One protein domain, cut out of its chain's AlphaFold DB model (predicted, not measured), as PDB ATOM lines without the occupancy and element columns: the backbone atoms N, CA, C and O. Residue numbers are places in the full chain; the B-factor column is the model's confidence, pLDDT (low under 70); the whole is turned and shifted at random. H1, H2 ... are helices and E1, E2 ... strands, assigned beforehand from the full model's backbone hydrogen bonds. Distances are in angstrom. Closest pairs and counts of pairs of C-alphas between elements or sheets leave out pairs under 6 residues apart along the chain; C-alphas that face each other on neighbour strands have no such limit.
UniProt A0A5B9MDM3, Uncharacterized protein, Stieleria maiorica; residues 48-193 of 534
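What this domain is: This is residues 48 to 193 of the 534 residues of an uncharacterized protein of Stieleria maiorica (UniProt A0A5B9MDM3). A strongly twisted sheet of five strands, E1 E2 E6 E7 E5, makes the core, with the long helix H5 packed along one face, H1 on the opposite face, and the small sheet E3 E4 crossed over part of it. Two extensions lead away: one through H2, H3 and H4, where residues 84 to 90 and 96 to 103 stick out, the other H6 with the link that folds back after it. The printed part has 146 residues, in the order E1 H1 E2 E3 H2 H3 H4 E4 E5 H5 E6 H6 E7; the large sheet is mixed, E3 E4 antiparallel, the class mixed helices and strands. The whole is compact, with a radius of gyration of the C-alphas of 16.8 A and spans of 49 by 45 by 31 A.

Where its parts are: Find C-alpha 50 at (58.863, 26.986, 49.483), where E1, residues 50 to 53, begins. Its sheet continues with E2, 67 to 71, E6, 148 to 154 and 17.2 A long, E7, 185 to 189, ending at C-alpha 189 (46.176, 24.202, 44.658), and E5, 127 to 129. The small sheet has E3, 73 to 76, and E4, 112 to 115. The helices are H1, 54 to 60; H2, 80 to 83; H3, 88 to 95; H4, 98 to 107, 14.5 A; H5, 133 to 146, 19.8 A; and H6, 158 to 170, 18.3 A.

How they stand to each other: Start in the large sheet: E1 and E2 are parallel, N 50 and O 67 2.9 A apart; E2 and E6 antiparallel, N 70 and O 149 2.8 A; E6 and E7 antiparallel, N 188 and O 152 2.8 A; E7 and E5 parallel, N 128 and O 185 2.8 A, each within hydrogen-bond range. H5 is on this sheet at a height of 8.6 A, over E6 and E7, along the strands at 5 degrees to E6 on the local plane; the closest C-alphas of H5 and E6 are Gln 142 and Val 149, 5.7 A. H1 is on the opposite face, height 8.1 A, over none of the strands; E1, H1, E2 form a strand-helix-strand unit, two parallel neighbours with a helix between, its crossover right-handed. E2 runs on into E3 at 92 degrees. Antiparallel E3 and E4, N 74 and O 114 2.8 A apart, form a sandwich, two sheets face to face, with the large sheet, strands at 68 degrees. H2 and H3 are close but not clearly touching, Asp 83 to Leu 91 7.3 A between closest C-alphas. H3 and H4 only just touch, with 3 pairs of C-alphas within 8 A, only at the corner, closest Met 95 and Arg 101, 5.6 A. H6 is not on the large sheet. Every O i to N i+4 pair is within range in H1, H5 and H6, 3 of 4 in H3 and 5 of 6 in H4; H2 is too short for one.

The domain as a whole: The C-alphas of Asp 64 and Glu 89, the two farthest apart, are 49.5 A apart. The printed part has no cut; E4 to E5 and H6 to E7 are long links. Look for pLDDT under 70 at residues 79 to 109 and 176 to 182.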
ATOM      1  N   GLU A  48      61.241  24.123  43.295       89.56
ATOM      2  CA  GLU A  48      60.539  23.415  44.367       89.56
ATOM      3  C   GLU A  48      59.691  24.399  45.193       89.56
ATOM      4  O   GLU A  48      60.061  25.575  45.307       89.56
ATOM      5  N   PRO A  49      58.544  23.947  45.734       93.00
ATOM      6  CA  PRO A  49      57.701  24.792  46.565       93.00
ATOM      7  C   PRO A  49      58.450  25.213  47.833       93.00
ATOM      8  O   PRO A  49      59.125  24.401  48.466       93.00
ATOM      9  N   VAL A  50      58.314  26.481  48.218       93.81
ATOM     10  CA  VAL A  50      58.863  26.986  49.483       93.81
ATOM     11  C   VAL A  50      57.931  26.573  50.611       93.81
ATOM     12  O   VAL A  50      56.746  26.900  50.596       93.81
ATOM     13  N   GLU A  51      58.463  25.849  51.591       94.88
ATOM     14  CA  GLU A  51      57.712  25.516  52.800       94.88
ATOM     15  C   GLU A  51      57.615  26.742  53.716       94.88
ATOM     16  O   GLU A  51      58.631  27.345  54.066       94.88
ATOM     17  N   MET A  52      56.395  27.100  54.114       95.12
ATOM     18  CA  MET A  52      56.128  28.153  55.101       95.12
ATOM     19  C   MET A  52      54.871  27.834  55.910       95.12
ATOM     20  O   MET A  52      54.014  27.066  55.471       95.12
ATOM     21  N   ASP A  53      54.766  28.406  57.107       94.81
ATOM     22  CA  ASP A  53      53.543  28.335  57.906       94.81
ATOM     23  C   ASP A  53      52.591  29.500  57.578       94.81
ATOM     24  O   ASP A  53      52.942  30.466  56.893       94.81
ATOM     25  N   TRP A  54      51.352  29.384  58.055       94.31
ATOM     26  CA  TRP A  54      50.305  30.377  57.818       94.31
ATOM     27  C   TRP A  54      50.675  31.765  58.360       94.31
ATOM     28  O   TRP A  54      50.474  32.766  57.675       94.31
ATOM     29  N   GLN A  55      51.254  31.840  59.566       93.12
ATOM     30  CA  GLN A  55      51.654  33.112  60.174       93.12
ATOM     31  C   GLN A  55      52.761  33.807  59.378       93.12
ATOM     32  O   GLN A  55      52.704  35.023  59.211       93.12
ATOM     33  N   THR A  56      53.738  33.057  58.871       93.69
ATOM     34  CA  THR A  56      54.830  33.579  58.040       93.69
ATOM     35  C   THR A  56      54.280  34.134  56.734       93.69
ATOM     36  O   THR A  56      54.627  35.254  56.376       93.69
ATOM     37  N   LEU A  57      53.357  33.428  56.064       92.94
ATOM     38  CA  LEU A  57      52.723  33.937  54.840       92.94
ATOM     39  C   LEU A  57      52.000  35.268  55.088       92.94
ATOM     40  O   LEU A  57      52.123  36.191  54.290       92.94
ATOM     41  N   VAL A  58      51.265  35.379  56.195       91.50
ATOM     42  CA  VAL A  58      50.511  36.595  56.533       91.50
ATOM     43  C   VAL A  58      51.422  37.745  56.971       91.50
ATOM     44  O   VAL A  58      51.132  38.897  56.663       91.50
ATOM     45  N   ALA A  59      52.505  37.459  57.697       90.50
ATOM     46  CA  ALA A  59      53.395  38.482  58.244       90.50
ATOM     47  C   ALA A  59      54.475  38.948  57.256       90.50
ATOM     48  O   ALA A  59      54.834  40.124  57.251       90.50
ATOM     49  N   GLU A  60      55.019  38.030  56.455       90.38
ATOM     50  CA  GLU A  60      56.166  38.271  55.570       90.38
ATOM     51  C   GLU A  60      55.787  38.243  54.078       90.38
ATOM     52  O   GLU A  60      56.526  38.782  53.250       90.38
ATOM     53  N   GLY A  61      54.635  37.667  53.720       89.69
ATOM     54  CA  GLY A  61      54.225  37.450  52.332       89.69
ATOM     55  C   GLY A  61      54.936  36.267  51.664       89.69
ATOM     56  O   GLY A  61      55.678  35.515  52.290       89.69
ATOM     57  N   TYR A  62      54.709  36.093  50.357       88.44
ATOM     58  CA  TYR A  62      55.314  35.005  49.568       88.44
ATOM     59  C   TYR A  62      56.646  35.374  48.883       88.44
ATOM     60  O   TYR A  62      57.268  34.532  48.233       88.44
ATOM     61  N   GLY A  63      57.109  36.623  49.016       86.56
ATOM     62  CA  GLY A  63      58.354  37.102  48.405       86.56
ATOM     63  C   GLY A  63      58.392  36.933  46.879       86.56
ATOM     64  O   GLY A  63      57.414  37.206  46.192       86.56
ATOM     65  N   ASP A  64      59.528  36.465  46.350       85.12
ATOM     66  CA  ASP A  64      59.744  36.292  44.903       85.12
ATOM     67  C   ASP A  64      59.247  34.938  44.353       85.12
ATOM     68  O   ASP A  64      59.246  34.734  43.137       85.12
ATOM     69  N   ASN A  65      58.857  33.990  45.219       88.50
ATOM     70  CA  ASN A  65      58.429  32.651  44.807       88.50
ATOM     71  C   ASN A  65      56.978  32.382  45.238       88.50
ATOM     72  O   ASN A  65      56.733  32.067  46.402       88.50
ATOM     73  N   PRO A  66      56.010  32.429  44.309       90.69
ATOM     74  CA  PRO A  66      54.612  32.205  44.641       90.69
ATOM     75  C   PRO A  66      54.278  30.714  44.749       90.69
ATOM     76  O   PRO A  66      53.145  30.377  45.074       90.69
ATOM     77  N   HIS A  67      55.214  29.808  44.441       93.88
ATOM     78  CA  HIS A  67      55.021  28.374  44.611       93.88
ATOM     79  C   HIS A  67      55.316  27.998  46.064       93.88
ATOM     80  O   HIS A  67      56.476  27.878  46.465       93.88
ATOM     81  N   ILE A  68      54.259  27.827  46.854       94.31
ATOM     82  CA  ILE A  68      54.346  27.618  48.299       94.31
ATOM     83  C   ILE A  68      53.715  26.291  48.680       94.31
ATOM     84  O   ILE A  68      52.687  25.892  48.135       94.31
ATOM     85  N   ARG A  69      54.320  25.647  49.677       95.81
ATOM     86  CA  ARG A  69      53.715  24.580  50.464       95.81
ATOM     87  C   ARG A  69      53.414  25.103  51.864       95.81
ATOM     88  O   ARG A  69      54.317  25.263  52.683       95.81
ATOM     89  N   LEU A  70      52.140  25.369  52.127       95.38
ATOM     90  CA  LEU A  70      51.668  25.870  53.410       95.38
ATOM     91  C   LEU A  70      51.473  24.695  54.369       95.38
ATOM     92  O   LEU A  70      50.621  23.845  54.122       95.38
ATOM     93  N   VAL A  71      52.278  24.610  55.427       96.19
ATOM     94  CA  VAL A  71      52.299  23.454  56.344       96.19
ATOM     95  C   VAL A  71      51.490  23.691  57.618       96.19
ATOM     96  O   VAL A  71      51.386  24.817  58.099       96.19
ATOM     97  N   ASN A  72      50.980  22.604  58.206       95.00
ATOM     98  CA  ASN A  72      50.173  22.601  59.431       95.00
ATOM     99  C   ASN A  72      48.881  23.421  59.302       95.00
ATOM    100  O   ASN A  72      48.515  24.169  60.212       95.00
ATOM    101  N   VAL A  73      48.190  23.270  58.172       95.12
ATOM    102  CA  VAL A  73      46.938  23.976  57.875       95.12
ATOM    103  C   VAL A  73      45.792  23.013  57.593       95.12
ATOM    104  O   VAL A  73      46.010  21.869  57.198       95.12
ATOM    105  N   THR A  74      44.574  23.494  57.797       93.62
ATOM    106  CA  THR A  74      43.328  22.845  57.390       93.62
ATOM    107  C   THR A  74      42.507  23.804  56.526       93.62
ATOM    108  O   THR A  74      42.730  25.020  56.546       93.62
ATOM    109  N   VAL A  75      41.600  23.251  55.723       91.81
ATOM    110  CA  VAL A  75      40.711  24.002  54.833       91.81
ATOM    111  C   VAL A  75      39.308  23.930  55.413       91.81
ATOM    112  O   VAL A  75      38.808  22.843  55.685       91.81
ATOM    113  N   ILE A  76      38.690  25.091  55.607       88.81
ATOM    114  CA  ILE A  76      37.308  25.217  56.067       88.81
ATOM    115  C   ILE A  76      36.481  25.669  54.875       88.81
ATOM    116  O   ILE A  76      36.667  26.780  54.359       88.81
ATOM    117  N   ASP A  77      35.586  24.795  54.430       84.06
ATOM    118  CA  ASP A  77      34.622  25.114  53.391       84.06
ATOM    119  C   ASP A  77      33.281  25.510  54.036       84.06
ATOM    120  O   ASP A  77      32.627  24.660  54.643       84.06
ATOM    121  N   PRO A  78      32.833  26.772  53.886       73.69
ATOM    122  CA  PRO A  78      31.554  27.215  54.435       73.69
ATOM    123  C   PRO A  78      30.338  26.484  53.842       73.69
ATOM    124  O   PRO A  78      29.241  26.626  54.380       73.69
ATOM    125  N   TYR A  79      30.495  25.743  52.738       68.81
ATOM    126  CA  TYR A  79      29.436  24.900  52.179       68.81
ATOM    127  C   TYR A  79      29.307  23.555  52.910       68.81
ATOM    128  O   TYR A  79      28.188  23.097  53.106       68.81
ATOM    129  N   VAL A  80      30.408  22.960  53.381       64.62
ATOM    130  CA  VAL A  80      30.388  21.651  54.067       64.62
ATOM    131  C   VAL A  80      29.740  21.757  55.451       64.62
ATOM    132  O   VAL A  80      28.963  20.888  55.835       64.62
ATOM    133  N   ASP A  81      29.961  22.864  56.167       56.50
ATOM    134  CA  ASP A  81      29.309  23.108  57.464       56.50
ATOM    135  C   ASP A  81      27.788  23.318  57.342       56.50
ATOM    136  O   ASP A  81      27.050  23.116  58.307       56.50
ATOM    137  N   MET A  82      27.289  23.714  56.164       55.25
ATOM    138  CA  MET A  82      25.848  23.829  55.919       55.25
ATOM    139  C   MET A  82      25.207  22.450  55.750       55.25
ATOM    140  O   MET A  82      24.122  22.236  56.283       55.25
ATOM    141  N   ASP A  83      25.879  21.511  55.086       52.69
ATOM    142  CA  ASP A  83      25.368  20.151  54.875       52.69
ATOM    143  C   ASP A  83      25.205  19.383  56.203       52.69
ATOM    144  O   ASP A  83      24.284  18.586  56.343       52.69
ATOM    145  N   GLU A  84      26.019  19.677  57.227       54.53
ATOM    146  CA  GLU A  84      25.841  19.119  58.581       54.53
ATOM    147  C   GLU A  84      24.696  19.774  59.387       54.53
ATOM    148  O   GLU A  84      24.228  19.214  60.384       54.53
ATOM    149  N   LEU A  85      24.235  20.965  58.985       54.22
ATOM    150  CA  LEU A  85      23.218  21.762  59.687       54.22
ATOM    151  C   LEU A  85      21.775  21.490  59.223       54.22
ATOM    152  O   LEU A  85      20.838  21.875  59.932       54.22
ATOM    153  N   PHE A  86      21.575  20.826  58.080       56.97
ATOM    154  CA  PHE A  86      20.257  20.459  57.545       56.97
ATOM    155  C   PHE A  86      20.109  18.930  57.467       56.97
ATOM    156  O   PHE A  86      21.042  18.228  57.101       56.97
ATOM    157  N   GLU A  87      18.936  18.389  57.816       58.69
ATOM    158  CA  GLU A  87      18.643  16.961  57.608       58.69
ATOM    159  C   GLU A  87      18.559  16.667  56.091       58.69
ATOM    160  O   GLU A  87      17.941  17.447  55.361       58.69
ATOM    161  N   ASP A  88      19.148  15.550  55.629       59.16
ATOM    162  CA  ASP A  88      19.339  15.182  54.204       59.16
ATOM    163  C   ASP A  88      18.108  15.432  53.294       59.16
ATOM    164  O   ASP A  88      18.250  15.829  52.139       59.16
ATOM    165  N   GLU A  89      16.879  15.246  53.801       56.16
ATOM    166  CA  GLU A  89      15.640  15.427  53.020       56.16
ATOM    167  C   GLU A  89      15.279  16.898  52.725       56.16
ATOM    168  O   GLU A  89      14.671  17.180  51.687       56.16
ATOM    169  N   ASP A  90      15.639  17.841  53.601       60.44
ATOM    170  CA  ASP A  90      15.328  19.268  53.428       60.44
ATOM    171  C   ASP A  90      16.390  19.983  52.580       60.44
ATOM    172  O   ASP A  90      16.072  20.940  51.867       60.44
ATOM    173  N   LEU A  91      17.638  19.505  52.618       60.22
ATOM    174  CA  LEU A  91      18.747  20.040  51.830       60.22
ATOM    175  C   LEU A  91      18.612  19.662  50.345       60.22
ATOM    176  O   LEU A  91      18.703  20.542  49.487       60.22
ATOM    177  N   ASP A  92      18.284  18.403  50.037       62.84
ATOM    178  CA  ASP A  92      18.051  17.934  48.662       62.84
ATOM    179  C   ASP A  92      16.917  18.718  47.978       62.84
ATOM    180  O   ASP A  92      17.044  19.170  46.836       62.84
ATOM    181  N   ALA A  93      15.821  18.971  48.704       63.34
ATOM    182  CA  ALA A  93      14.689  19.751  48.207       63.34
ATOM    183  C   ALA A  93      15.031  21.236  47.970       63.34
ATOM    184  O   ALA A  93      14.416  21.887  47.119       63.34
ATOM    185  N   LEU A  94      16.003  21.776  48.710       58.44
ATOM    186  CA  LEU A  94      16.486  23.148  48.575       58.44
ATOM    187  C   LEU A  94      17.531  23.289  47.450       58.44
ATOM    188  O   LEU A  94      17.560  24.308  46.757       58.44
ATOM    189  N   MET A  95      18.368  22.266  47.251       57.09
ATOM    190  CA  MET A  95      19.411  22.204  46.218       57.09
ATOM    191  C   MET A  95      18.874  21.895  44.813       57.09
ATOM    192  O   MET A  95      19.527  22.247  43.821       57.09
ATOM    193  N   ASP A  96      17.681  21.302  44.712       66.25
ATOM    194  CA  ASP A  96      16.969  21.063  43.450       66.25
ATOM    195  C   ASP A  96      16.393  22.347  42.815       66.25
ATOM    196  O   ASP A  96      16.050  22.349  41.628       66.25
ATOM    197  N   ASP A  97      16.321  23.467  43.552       60.22
ATOM    198  CA  ASP A  97      15.941  24.767  42.987       60.22
ATOM    199  C   ASP A  97      17.173  25.496  42.392       60.22
ATOM    200  O   ASP A  97      18.037  25.993  43.127       60.22
ATOM    201  N   PRO A  98      17.269  25.640  41.053       56.81
ATOM    202  CA  PRO A  98      18.414  26.275  40.400       56.81
ATOM    203  C   PRO A  98      18.595  27.758  40.771       56.81
ATOM    204  O   PRO A  98      19.704  28.281  40.640       56.81
ATOM    205  N   LEU A  99      17.547  28.449  41.239       49.44
ATOM    206  CA  LEU A  99      17.644  29.829  41.728       49.44
ATOM    207  C   LEU A  99      18.257  29.897  43.128       49.44
ATOM    208  O   LEU A  99      19.068  30.790  43.381       49.44
ATOM    209  N   VAL A 100      17.921  28.951  44.008       55.41
ATOM    210  CA  VAL A 100      18.479  28.871  45.367       55.41
ATOM    211  C   VAL A 100      19.932  28.417  45.321       55.41
ATOM    212  O   VAL A 100      20.781  29.063  45.929       55.41
ATOM    213  N   ARG A 101      20.253  27.420  44.490       54.62
ATOM    214  CA  ARG A 101      21.635  26.993  44.221       54.62
ATOM    215  C   ARG A 101      22.492  28.142  43.683       54.62
ATOM    216  O   ARG A 101      23.611  28.358  44.137       54.62
ATOM    217  N   SER A 102      21.940  28.947  42.770       46.44
ATOM    218  CA  SER A 102      22.588  30.167  42.273       46.44
ATOM    219  C   SER A 102      22.789  31.230  43.358       46.44
ATOM    220  O   SER A 102      23.804  31.918  43.312       46.44
ATOM    221  N   HIS A 103      21.837  31.407  44.280       45.38
ATOM    222  CA  HIS A 103      21.913  32.430  45.329       45.38
ATOM    223  C   HIS A 103      22.822  32.016  46.494       45.38
ATOM    224  O   HIS A 103      23.540  32.864  47.028       45.38
ATOM    225  N   MET A 104      22.857  30.727  46.851       49.94
ATOM    226  CA  MET A 104      23.770  30.189  47.866       49.94
ATOM    227  C   MET A 104      25.229  30.257  47.410       49.94
ATOM    228  O   MET A 104      26.062  30.736  48.174       49.94
ATOM    229  N   HIS A 105      25.520  29.935  46.142       49.28
ATOM    230  CA  HIS A 105      26.862  30.104  45.569       49.28
ATOM    231  C   HIS A 105      27.360  31.563  45.536       49.28
ATOM    232  O   HIS A 105      28.556  31.806  45.405       49.28
ATOM    233  N   THR A 106      26.459  32.548  45.635       46.56
ATOM    234  CA  THR A 106      26.810  33.980  45.658       46.56
ATOM    235  C   THR A 106      26.861  34.600  47.057       46.56
ATOM    236  O   THR A 106      27.317  35.735  47.182       46.56
ATOM    237  N   GLY A 107      26.373  33.906  48.092       44.28
ATOM    238  CA  GLY A 107      26.227  34.454  49.447       44.28
ATOM    239  C   GLY A 107      27.284  33.994  50.454       44.28
ATOM    240  O   GLY A 107      27.579  34.736  51.390       44.28
ATOM    241  N   LEU A 108      27.856  32.802  50.271       58.28
ATOM    242  CA  LEU A 108      28.882  32.236  51.150       58.28
ATOM    243  C   LEU A 108      30.280  32.545  50.590       58.28
ATOM    244  O   LEU A 108      30.516  32.462  49.382       58.28
ATOM    245  N   GLY A 109      31.187  32.980  51.468       69.06
ATOM    246  CA  GLY A 109      32.549  33.377  51.102       69.06
ATOM    247  C   GLY A 109      33.388  32.219  50.535       69.06
ATOM    248  O   GLY A 109      32.971  31.067  50.591       69.06
ATOM    249  N   PRO A 110      34.574  32.499  49.968       82.31
ATOM    250  CA  PRO A 110      35.492  31.453  49.516       82.31
ATOM    251  C   PRO A 110      35.997  30.597  50.692       82.31
ATOM    252  O   PRO A 110      36.104  31.096  51.814       82.31
ATOM    253  N   ALA A 111      36.341  29.330  50.424       88.25
ATOM    254  CA  ALA A 111      36.907  28.436  51.434       88.25
ATOM    255  C   ALA A 111      38.201  29.013  52.016       88.25
ATOM    256  O   ALA A 111      39.044  29.556  51.289       88.25
ATOM    257  N   LYS A 112      38.345  28.905  53.334       91.25
ATOM    258  CA  LYS A 112      39.422  29.523  54.109       91.25
ATOM    259  C   LYS A 112      40.489  28.498  54.444       91.25
ATOM    260  O   LYS A 112      40.187  27.334  54.686       91.25
ATOM    261  N   VAL A 113      41.731  28.951  54.532       91.75
ATOM    262  CA  VAL A 113      42.850  28.147  55.031       91.75
ATOM    263  C   VAL A 113      43.248  28.676  56.403       91.75
ATOM    264  O   VAL A 113      43.561  29.862  56.532       91.75
ATOM    265  N   VAL A 114      43.244  27.812  57.420       93.56
ATOM    266  CA  VAL A 114      43.562  28.175  58.812       93.56
ATOM    267  C   VAL A 114      44.600  27.223  59.422       93.56
ATOM    268  O   VAL A 114      44.701  26.071  58.990       93.56
ATOM    269  N   PRO A 115      45.389  27.652  60.425       93.94
ATOM    270  CA  PRO A 115      46.323  26.764  61.112       93.94
ATOM    271  C   PRO A 115      45.592  25.663  61.895       93.94
ATOM    272  O   PRO A 115      44.569  25.914  62.541       93.94
ATOM    273  N   ILE A 116      46.142  24.447  61.885       91.50
ATOM    274  CA  ILE A 116      45.575  23.298  62.605       91.50
ATOM    275  C   ILE A 116      45.530  23.575  64.113       91.50
ATOM    276  O   ILE A 116      46.521  23.981  64.716       91.50
ATOM    277  N   GLY A 117      44.386  23.276  64.736       85.12
ATOM    278  CA  GLY A 117      44.199  23.382  66.187       85.12
ATOM    279  C   GLY A 117      43.834  24.782  66.687       85.12
ATOM    280  O   GLY A 117      43.801  24.989  67.900       85.12
ATOM    281  N   THR A 118      43.557  25.718  65.778       86.06
ATOM    282  CA  THR A 118      43.035  27.055  66.095       86.06
ATOM    283  C   THR A 118      41.516  27.078  65.924       86.06
ATOM    284  O   THR A 118      41.000  26.415  65.028       86.06
ATOM    285  N   ASP A 119      40.808  27.821  66.777       81.50
ATOM    286  CA  ASP A 119      39.366  28.051  66.620       81.50
ATOM    287  C   ASP A 119      39.119  28.971  65.410       81.50
ATOM    288  O   ASP A 119      39.865  29.936  65.211       81.50
ATOM    289  N   GLU A 120      38.098  28.693  64.592       78.81
ATOM    290  CA  GLU A 120      37.817  29.470  63.372       78.81
ATOM    291  C   GLU A 120      37.539  30.941  63.712       78.81
ATOM    292  O   GLU A 120      37.947  31.842  62.978       78.81
ATOM    293  N   SER A 121      36.897  31.204  64.856       79.94
ATOM    294  CA  SER A 121      36.583  32.567  65.294       79.94
ATOM    295  C   SER A 121      37.811  33.402  65.659       79.94
ATOM    296  O   SER A 121      37.717  34.629  65.694       79.94
ATOM    297  N   ASP A 122      38.941  32.750  65.941       80.50
ATOM    298  CA  ASP A 122      40.154  33.395  66.446       80.50
ATOM    299  C   ASP A 122      41.156  33.730  65.328       80.50
ATOM    300  O   ASP A 122      42.116  34.470  65.562       80.50
ATOM    301  N   VAL A 123      40.943  33.215  64.109       81.06
ATOM    302  CA  VAL A 123      41.842  33.405  62.963       81.06
ATOM    303  C   VAL A 123      41.234  34.379  61.961       81.06
ATOM    304  O   VAL A 123      40.152  34.175  61.411       81.06
ATOM    305  N   GLU A 124      41.966  35.451  61.674       81.81
ATOM    306  CA  GLU A 124      41.563  36.423  60.665       81.81
ATOM    307  C   GLU A 124      41.546  35.771  59.271       81.81
ATOM    308  O   GLU A 124      42.499  35.110  58.856       81.81
ATOM    309  N   SER A 125      40.450  35.943  58.529       81.69
ATOM    310  CA  SER A 125      40.255  35.296  57.226       81.69
ATOM    311  C   SER A 125      41.089  35.976  56.133       81.69
ATOM    312  O   SER A 125      40.570  36.792  55.376       81.69
ATOM    313  N   ARG A 126      42.388  35.656  56.069       88.19
ATOM    314  CA  ARG A 126      43.349  36.256  55.120       88.19
ATOM    315  C   ARG A 126      43.779  35.339  53.974       88.19
ATOM    316  O   ARG A 126      44.214  35.837  52.942       88.19
ATOM    317  N   VAL A 127      43.672  34.020  54.135       91.56
ATOM    318  CA  VAL A 127      44.134  33.033  53.144       91.56
ATOM    319  C   VAL A 127      42.954  32.187  52.681       91.56
ATOM    320  O   VAL A 127      42.262  31.583  53.500       91.56
ATOM    321  N   PHE A 128      42.738  32.130  51.372       92.50
ATOM    322  CA  PHE A 128      41.610  31.445  50.746       92.50
ATOM    323  C   PHE A 128      42.063  30.473  49.663       92.50
ATOM    324  O   PHE A 128      43.112  30.661  49.047       92.50
ATOM    325  N   ILE A 129      41.236  29.471  49.378       91.25
ATOM    326  CA  ILE A 129      41.387  28.616  48.198       91.25
ATOM    327  C   ILE A 129      40.706  29.280  46.995       91.25
ATOM    328  O   ILE A 129      39.641  29.895  47.110       91.25
ATOM    329  N   ALA A 130      41.334  29.176  45.823       88.31
ATOM    330  CA  ALA A 130      40.771  29.649  44.567       88.31
ATOM    331  C   ALA A 130      39.395  29.020  44.299       88.31
ATOM    332  O   ALA A 130      39.177  27.834  44.527       88.31
ATOM    333  N   GLN A 131      38.461  29.817  43.777       82.44
ATOM    334  CA  GLN A 131      37.102  29.346  43.522       82.44
ATOM    335  C   GLN A 131      37.079  28.280  42.416       82.44
ATOM    336  O   GLN A 131      37.525  28.521  41.292       82.44
ATOM    337  N   GLY A 132      36.512  27.118  42.731       82.94
ATOM    338  CA  GLY A 132      36.303  26.011  41.804       82.94
ATOM    339  C   GLY A 132      36.320  24.674  42.537       82.94
ATOM    340  O   GLY A 132      37.215  24.434  43.336       82.94
ATOM    341  N   GLU A 133      35.363  23.802  42.226       84.56
ATOM    342  CA  GLU A 133      35.211  22.478  42.861       84.56
ATOM    343  C   GLU A 133      36.516  21.670  42.809       84.56
ATOM    344  O   GLU A 133      37.056  21.296  43.837       84.56
ATOM    345  N   HIS A 134      37.132  21.573  41.626       87.69
ATOM    346  CA  HIS A 134      38.423  20.898  41.456       87.69
ATOM    347  C   HIS A 134      39.584  21.472  42.289       87.69
ATOM    348  O   HIS A 134      40.520  20.740  42.590       87.69
ATOM    349  N   PHE A 135      39.572  22.766  42.633       90.56
ATOM    350  CA  PHE A 135      40.595  23.344  43.510       90.56
ATOM    351  C   PHE A 135      40.322  22.997  44.972       90.56
ATOM    352  O   PHE A 135      41.263  22.732  45.711       90.56
ATOM    353  N   LEU A 136      39.053  22.979  45.383       90.75
ATOM    354  CA  LEU A 136      38.656  22.575  46.731       90.75
ATOM    355  C   LEU A 136      38.952  21.098  46.973       90.75
ATOM    356  O   LEU A 136      39.628  20.783  47.947       90.75
ATOM    357  N   ASP A 137      38.539  20.222  46.056       91.12
ATOM    358  CA  ASP A 137      38.811  18.782  46.120       91.12
ATOM    359  C   ASP A 137      40.311  18.509  46.264       91.12
ATOM    360  O   ASP A 137      40.733  17.692  47.082       91.12
ATOM    361  N   GLU A 138      41.126  19.232  45.494       93.81
ATOM    362  CA  GLU A 138      42.576  19.099  45.547       93.81
ATOM    363  C   GLU A 138      43.155  19.628  46.866       93.81
ATOM    364  O   GLU A 138      44.005  18.987  47.480       93.81
ATOM    365  N   ALA A 139      42.659  20.763  47.367       94.00
ATOM    366  CA  ALA A 139      43.077  21.284  48.666       94.00
ATOM    367  C   ALA A 139      42.754  20.302  49.804       94.00
ATOM    368  O   ALA A 139      43.624  20.028  50.633       94.00
ATOM    369  N   PHE A 140      41.541  19.741  49.826       94.19
ATOM    370  CA  PHE A 140      41.130  18.743  50.813       94.19
ATOM    371  C   PHE A 140      41.986  17.484  50.730       94.19
ATOM    372  O   PHE A 140      42.517  17.039  51.746       94.19
ATOM    373  N   ARG A 141      42.217  16.967  49.517       95.25
ATOM    374  CA  ARG A 141      43.089  15.808  49.294       95.25
ATOM    375  C   ARG A 141      44.493  16.036  49.861       95.25
ATOM    376  O   ARG A 141      45.020  15.175  50.563       95.25
ATOM    377  N   GLN A 142      45.100  17.195  49.597       95.12
ATOM    378  CA  GLN A 142      46.445  17.512  50.092       95.12
ATOM    379  C   GLN A 142      46.490  17.681  51.618       95.12
ATOM    380  O   GLN A 142      47.443  17.211  52.256       95.12
ATOM    381  N   VAL A 143      45.465  18.300  52.216       94.75
ATOM    382  CA  VAL A 143      45.334  18.430  53.676       94.75
ATOM    383  C   VAL A 143      45.198  17.059  54.333       94.75
ATOM    384  O   VAL A 143      45.955  16.772  55.258       94.75
ATOM    385  N   ASP A 144      44.324  16.192  53.827       94.12
ATOM    386  CA  ASP A 144      44.104  14.851  54.377       94.12
ATOM    387  C   ASP A 144      45.364  13.978  54.300       94.12
ATOM    388  O   ASP A 144      45.680  13.227  55.226       94.12
ATOM    389  N   GLU A 145      46.117  14.083  53.202       94.12
ATOM    390  CA  GLU A 145      47.327  13.287  52.989       94.12
ATOM    391  C   GLU A 145      48.542  13.818  53.762       94.12
ATOM    392  O   GLU A 145      49.379  13.032  54.220       94.12
ATOM    393  N   THR A 146      48.691  15.140  53.878       93.69
ATOM    394  CA  THR A 146      49.967  15.753  54.292       93.69
ATOM    395  C   THR A 146      49.861  16.854  55.341       93.69
ATOM    396  O   THR A 146      50.901  17.338  55.791       93.69
ATOM    397  N   ASN A 147      48.654  17.252  55.755       94.50
ATOM    398  CA  ASN A 147      48.404  18.447  56.572       94.50
ATOM    399  C   ASN A 147      49.039  19.717  55.971       94.50
ATOM    400  O   ASN A 147      49.529  20.592  56.693       94.50
ATOM    401  N   SER A 148      49.104  19.789  54.640       94.81
ATOM    402  CA  SER A 148      49.663  20.926  53.919       94.81
ATOM    403  C   SER A 148      48.903  21.192  52.629       94.81
ATOM    404  O   SER A 148      48.394  20.257  52.022       94.81
ATOM    405  N   VAL A 149      48.860  22.453  52.200       95.19
ATOM    406  CA  VAL A 149      48.324  22.855  50.892       95.19
ATOM    407  C   VAL A 149      49.469  23.408  50.058       95.19
ATOM    408  O   VAL A 149      50.128  24.369  50.450       95.19
ATOM    409  N   THR A 150      49.717  22.795  48.908       95.00
ATOM    410  CA  THR A 150      50.740  23.197  47.944       95.00
ATOM    411  C   THR A 150      50.084  23.840  46.734       95.00
ATOM    412  O   THR A 150      49.163  23.288  46.130       95.00
ATOM    413  N   GLY A 151      50.553  25.023  46.354       93.88
ATOM    414  CA  GLY A 151      49.973  25.725  45.225       93.88
ATOM    415  C   GLY A 151      50.665  27.024  44.855       93.88
ATOM    416  O   GLY A 151      51.681  27.412  45.434       93.88
ATOM    417  N   MET A 152      50.095  27.694  43.857       92.31
ATOM    418  CA  MET A 152      50.477  29.057  43.506       92.31
ATOM    419  C   MET A 152      49.680  30.031  44.368       92.31
ATOM    420  O   MET A 152      48.451  30.037  44.324       92.31
ATOM    421  N   VAL A 153      50.381  30.877  45.111       91.62
ATOM    422  CA  VAL A 153      49.791  31.959  45.897       91.62
ATOM    423  C   VAL A 153      49.740  33.224  45.052       91.62
ATOM    424  O   VAL A 153      50.697  33.573  44.365       91.62
ATOM    425  N   SER A 154      48.607  33.914  45.096       89.00
ATOM    426  CA  SER A 154      48.416  35.209  44.455       89.00
ATOM    427  C   SER A 154      47.630  36.133  45.374       89.00
ATOM    428  O   SER A 154      46.699  35.702  46.048       89.00
ATOM    429  N   THR A 155      47.963  37.420  45.374       85.88
ATOM    430  CA  THR A 155      47.134  38.471  45.991       85.88
ATOM    431  C   THR A 155      45.922  38.846  45.131       85.88
ATOM    432  O   THR A 155      45.063  39.628  45.538       85.88
ATOM    433  N   TYR A 156      45.831  38.294  43.919       77.56
ATOM    434  CA  TYR A 156      44.852  38.685  42.918       77.56
ATOM    435  C   TYR A 156      43.659  37.717  42.892       77.56
ATOM    436  O   TYR A 156      43.637  36.724  42.164       77.56
ATOM    437  N   GLY A 157      42.650  38.005  43.715       74.69
ATOM    438  CA  GLY A 157      41.421  37.210  43.804       74.69
ATOM    439  C   GLY A 157      40.416  37.461  42.667       74.69
ATOM    440  O   GLY A 157      40.470  38.467  41.956       74.69
ATOM    441  N   VAL A 158      39.422  36.572  42.538       71.50
ATOM    442  CA  VAL A 158      38.344  36.670  41.527       71.50
ATOM    443  C   VAL A 158      37.557  37.980  41.650       71.50
ATOM    444  O   VAL A 158      37.228  38.601  40.640       71.50
ATOM    445  N   GLY A 159      37.291  38.438  42.878       71.88
ATOM    446  CA  GLY A 159      36.601  39.707  43.124       71.88
ATOM    447  C   GLY A 159      37.368  40.911  42.572       71.88
ATOM    448  O   GLY A 159      36.782  41.741  41.875       71.88
ATOM    449  N   GLN A 160      38.686  40.956  42.800       76.50
ATOM    450  CA  GLN A 160      39.549  42.016  42.274       76.50
ATOM    451  C   GLN A 160      39.636  41.951  40.749       76.50
ATOM    452  O   GLN A 160      39.533  42.976  40.083       76.50
ATOM    453  N   MET A 161      39.713  40.744  40.179       77.06
ATOM    454  CA  MET A 161      39.666  40.552  38.730       77.06
ATOM    455  C   MET A 161      38.370  41.111  38.116       77.06
ATOM    456  O   MET A 161      38.396  41.759  37.072       77.06
ATOM    457  N   ILE A 162      37.216  40.894  38.749       79.31
ATOM    458  CA  ILE A 162      35.943  41.448  38.267       79.31
ATOM    459  C   ILE A 162      35.942  42.977  38.391       79.31
ATOM    460  O   ILE A 162      35.550  43.661  37.442       79.31
ATOM    461  N   ALA A 163      36.396  43.515  39.523       79.00
ATOM    462  CA  ALA A 163      36.468  44.956  39.754       79.00
ATOM    463  C   ALA A 163      37.374  45.652  38.727       79.00
ATOM    464  O   ALA A 163      36.957  46.616  38.084       79.00
ATOM    465  N   ASP A 164      38.567  45.111  38.494       80.56
ATOM    466  CA  ASP A 164      39.526  45.632  37.524       80.56
ATOM    467  C   ASP A 164      39.027  45.481  36.080       80.56
ATOM    468  O   ASP A 164      39.247  46.371  35.257       80.56
ATOM    469  N   PHE A 165      38.277  44.419  35.764       80.12
ATOM    470  CA  PHE A 165      37.641  44.260  34.453       80.12
ATOM    471  C   PHE A 165      36.577  45.335  34.208       80.12
ATOM    472  O   PHE A 165      36.528  45.932  33.128       80.12
ATOM    473  N   VAL A 166      35.734  45.604  35.208       81.81
ATOM    474  CA  VAL A 166      34.723  46.667  35.146       81.81
ATOM    475  C   VAL A 166      35.401  48.030  35.025       81.81
ATOM    476  O   VAL A 166      35.043  48.808  34.138       81.81
ATOM    477  N   SER A 167      36.421  48.306  35.839       82.12
ATOM    478  CA  SER A 167      37.207  49.543  35.772       82.12
ATOM    479  C   SER A 167      37.813  49.745  34.385       82.12
ATOM    480  O   SER A 167      37.565  50.779  33.761       82.12
ATOM    481  N   PHE A 168      38.459  48.719  33.825       81.56
ATOM    482  CA  PHE A 168      39.002  48.749  32.467       81.56
ATOM    483  C   PHE A 168      37.925  49.037  31.408       81.56
ATOM    484  O   PHE A 168      38.102  49.914  30.562       81.56
ATOM    485  N   CYS A 169      36.776  48.355  31.468       79.56
ATOM    486  CA  CYS A 169      35.677  48.559  30.516       79.56
ATOM    487  C   CYS A 169      35.027  49.947  30.629       79.56
ATOM    488  O   CYS A 169      34.522  50.475  29.637       79.56
ATOM    489  N   THR A 170      35.030  50.542  31.823       82.69
ATOM    490  CA  THR A 170      34.505  51.897  32.072       82.69
ATOM    491  C   THR A 170      35.515  53.010  31.783       82.69
ATOM    492  O   THR A 170      35.138  54.181  31.800       82.69
ATOM    493  N   GLY A 171      36.768  52.668  31.460       79.38
ATOM    494  CA  GLY A 171      37.846  53.629  31.219       79.38
ATOM    495  C   GLY A 171      38.432  54.241  32.495       79.38
ATOM    496  O   GLY A 171      39.110  55.264  32.414       79.38
ATOM    497  N   ASN A 172      38.167  53.632  33.652       82.56
ATOM    498  CA  ASN A 172      38.793  53.989  34.918       82.56
ATOM    499  C   ASN A 172      40.175  53.331  35.037       82.56
ATOM    500  O   ASN A 172      40.470  52.334  34.374       82.56
ATOM    501  N   GLU A 173      41.021  53.902  35.892       79.25
ATOM    502  CA  GLU A 173      42.326  53.329  36.210       79.25
ATOM    503  C   GLU A 173      42.145  51.980  36.921       79.25
ATOM    504  O   GLU A 173      41.302  51.837  37.810       79.25
ATOM    505  N   VAL A 174      42.895  50.977  36.465       78.62
ATOM    506  CA  VAL A 174      42.900  49.639  37.064       78.62
ATOM    507  C   VAL A 174      43.628  49.741  38.398       78.62
ATOM    508  O   VAL A 174      44.755  50.230  38.428       78.62
ATOM    509  N   GLN A 175      42.974  49.335  39.486       71.12
ATOM    510  CA  GLN A 175      43.490  49.564  40.838       71.12
ATOM    511  C   GLN A 175      44.588  48.562  41.203       71.12
ATOM    512  O   GLN A 175      45.463  48.899  41.992       71.12
ATOM    513  N   GLY A 176      44.589  47.376  40.582       68.38
ATOM    514  CA  GLY A 176      45.554  46.327  40.905       68.38
ATOM    515  C   GLY A 176      45.227  45.645  42.239       68.38
ATOM    516  O   GLY A 176      44.134  45.839  42.774       68.38
ATOM    517  N   PRO A 177      46.116  44.786  42.762       67.12
ATOM    518  CA  PRO A 177      45.935  44.216  44.092       67.12
ATOM    519  C   PRO A 177      45.987  45.324  45.168       67.12
ATOM    520  O   PRO A 177      46.718  46.298  44.993       67.12
ATOM    521  N   PRO A 178      45.222  45.204  46.269       67.69
ATOM    522  CA  PRO A 178      45.255  46.181  47.360       67.69
ATOM    523  C   PRO A 178      46.663  46.284  47.982       67.69
ATOM    524  O   PRO A 178      47.293  45.264  48.247       67.69
ATOM    525  N   GLU A 179      47.142  47.516  48.213       62.28
ATOM    526  CA  GLU A 179      48.478  47.811  48.778       62.28
ATOM    527  C   GLU A 179      48.488  47.988  50.318       62.28
ATOM    528  O   GLU A 179      49.563  48.074  50.909       62.28
ATOM    529  N   ASP A 180      47.318  48.047  50.974       60.44
ATOM    530  CA  ASP A 180      47.166  48.288  52.426       60.44
ATOM    531  C   ASP A 180      47.186  46.986  53.273       60.44
ATOM    532  O   ASP A 180      47.077  45.888  52.730       60.44
ATOM    533  N   ASP A 181      47.270  47.113  54.614       58.69
ATOM    534  CA  ASP A 181      47.424  46.056  55.655       58.69
ATOM    535  C   ASP A 181      46.427  44.858  55.610       58.69
ATOM    536  O   ASP A 181      46.581  43.891  56.369       58.69
ATOM    537  N   ASP A 182      45.444  44.872  54.705       69.69
ATOM    538  CA  ASP A 182      44.427  43.832  54.479       69.69
ATOM    539  C   ASP A 182      44.706  43.038  53.186       69.69
ATOM    540  O   ASP A 182      43.843  42.876  52.316       69.69
ATOM    541  N   VAL A 183      45.937  42.548  53.025       80.69
ATOM    542  CA  VAL A 183      46.298  41.692  51.886       80.69
ATOM    543  C   VAL A 183      45.644  40.319  52.048       80.69
ATOM    544  O   VAL A 183      45.917  39.586  53.000       80.69
ATOM    545  N   TYR A 184      44.803  39.959  51.081       87.31
ATOM    546  CA  TYR A 184      44.196  38.635  50.989       87.31
ATOM    547  C   TYR A 184      44.976  37.761  50.010       87.31
ATOM    548  O   TYR A 184      45.236  38.154  48.872       87.31
ATOM    549  N   TYR A 185      45.305  36.547  50.435       90.31
ATOM    550  CA  TYR A 185      46.003  35.560  49.624       90.31
ATOM    551  C   TYR A 185      45.015  34.529  49.090       90.31
ATOM    552  O   TYR A 185      44.224  33.958  49.832       90.31
ATOM    553  N   THR A 186      45.081  34.267  47.792       91.12
ATOM    554  CA  THR A 186      44.374  33.171  47.135       91.12
ATOM    555  C   THR A 186      45.389  32.110  46.736       91.12
ATOM    556  O   THR A 186      46.319  32.390  45.980       91.12
ATOM    557  N   ILE A 187      45.209  30.893  47.235       92.44
ATOM    558  CA  ILE A 187      46.001  29.725  46.868       92.44
ATOM    559  C   ILE A 187      45.257  28.981  45.767       92.44
ATOM    560  O   ILE A 187      44.107  28.584  45.942       92.44
ATOM    561  N   VAL A 188      45.917  28.783  44.631       92.12
ATOM    562  CA  VAL A 188      45.490  27.859  43.578       92.12
ATOM    563  C   VAL A 188      46.211  26.538  43.840       92.12
ATOM    564  O   VAL A 188      47.420  26.507  43.611       92.12
ATOM    565  N   PRO A 189      45.542  25.483  44.339       92.38
ATOM    566  CA  PRO A 189      46.176  24.202  44.658       92.38
ATOM    567  C   PRO A 189      46.654  23.490  43.394       92.38
ATOM    568  O   PRO A 189      45.977  23.526  42.361       92.38
ATOM    569  N   ILE A 190      47.848  22.895  43.449       90.94
ATOM    570  CA  ILE A 190      48.488  22.261  42.289       90.94
ATOM    571  C   ILE A 190      49.321  21.065  42.750       90.94
ATOM    572  O   ILE A 190      50.126  21.182  43.669       90.94
ATOM    573  N   ASP A 191      49.176  19.940  42.054       81.62
ATOM    574  CA  ASP A 191      49.869  18.682  42.371       81.62
ATOM    575  C   ASP A 191      51.313  18.595  41.885       81.62
ATOM    576  O   ASP A 191      52.065  17.692  42.253       81.62
ATOM    577  N   GLY A 192      51.727  19.530  41.037       81.25
ATOM    578  CA  GLY A 192      53.073  19.565  40.494       81.25
ATOM    579  C   GLY A 192      53.333  20.839  39.713       81.25
ATOM    580  O   GLY A 192      52.413  21.565  39.334       81.25
ATOM    581  N   THR A 193      54.609  21.114  39.456       84.38
ATOM    582  CA  THR A 193      54.991  22.261  38.634       84.38
ATOM    583  C   THR A 193      54.513  22.047  37.194       84.38
ATOM    584  O   THR A 193      54.807  21.008  36.593       84.38
TER     585      THR A 193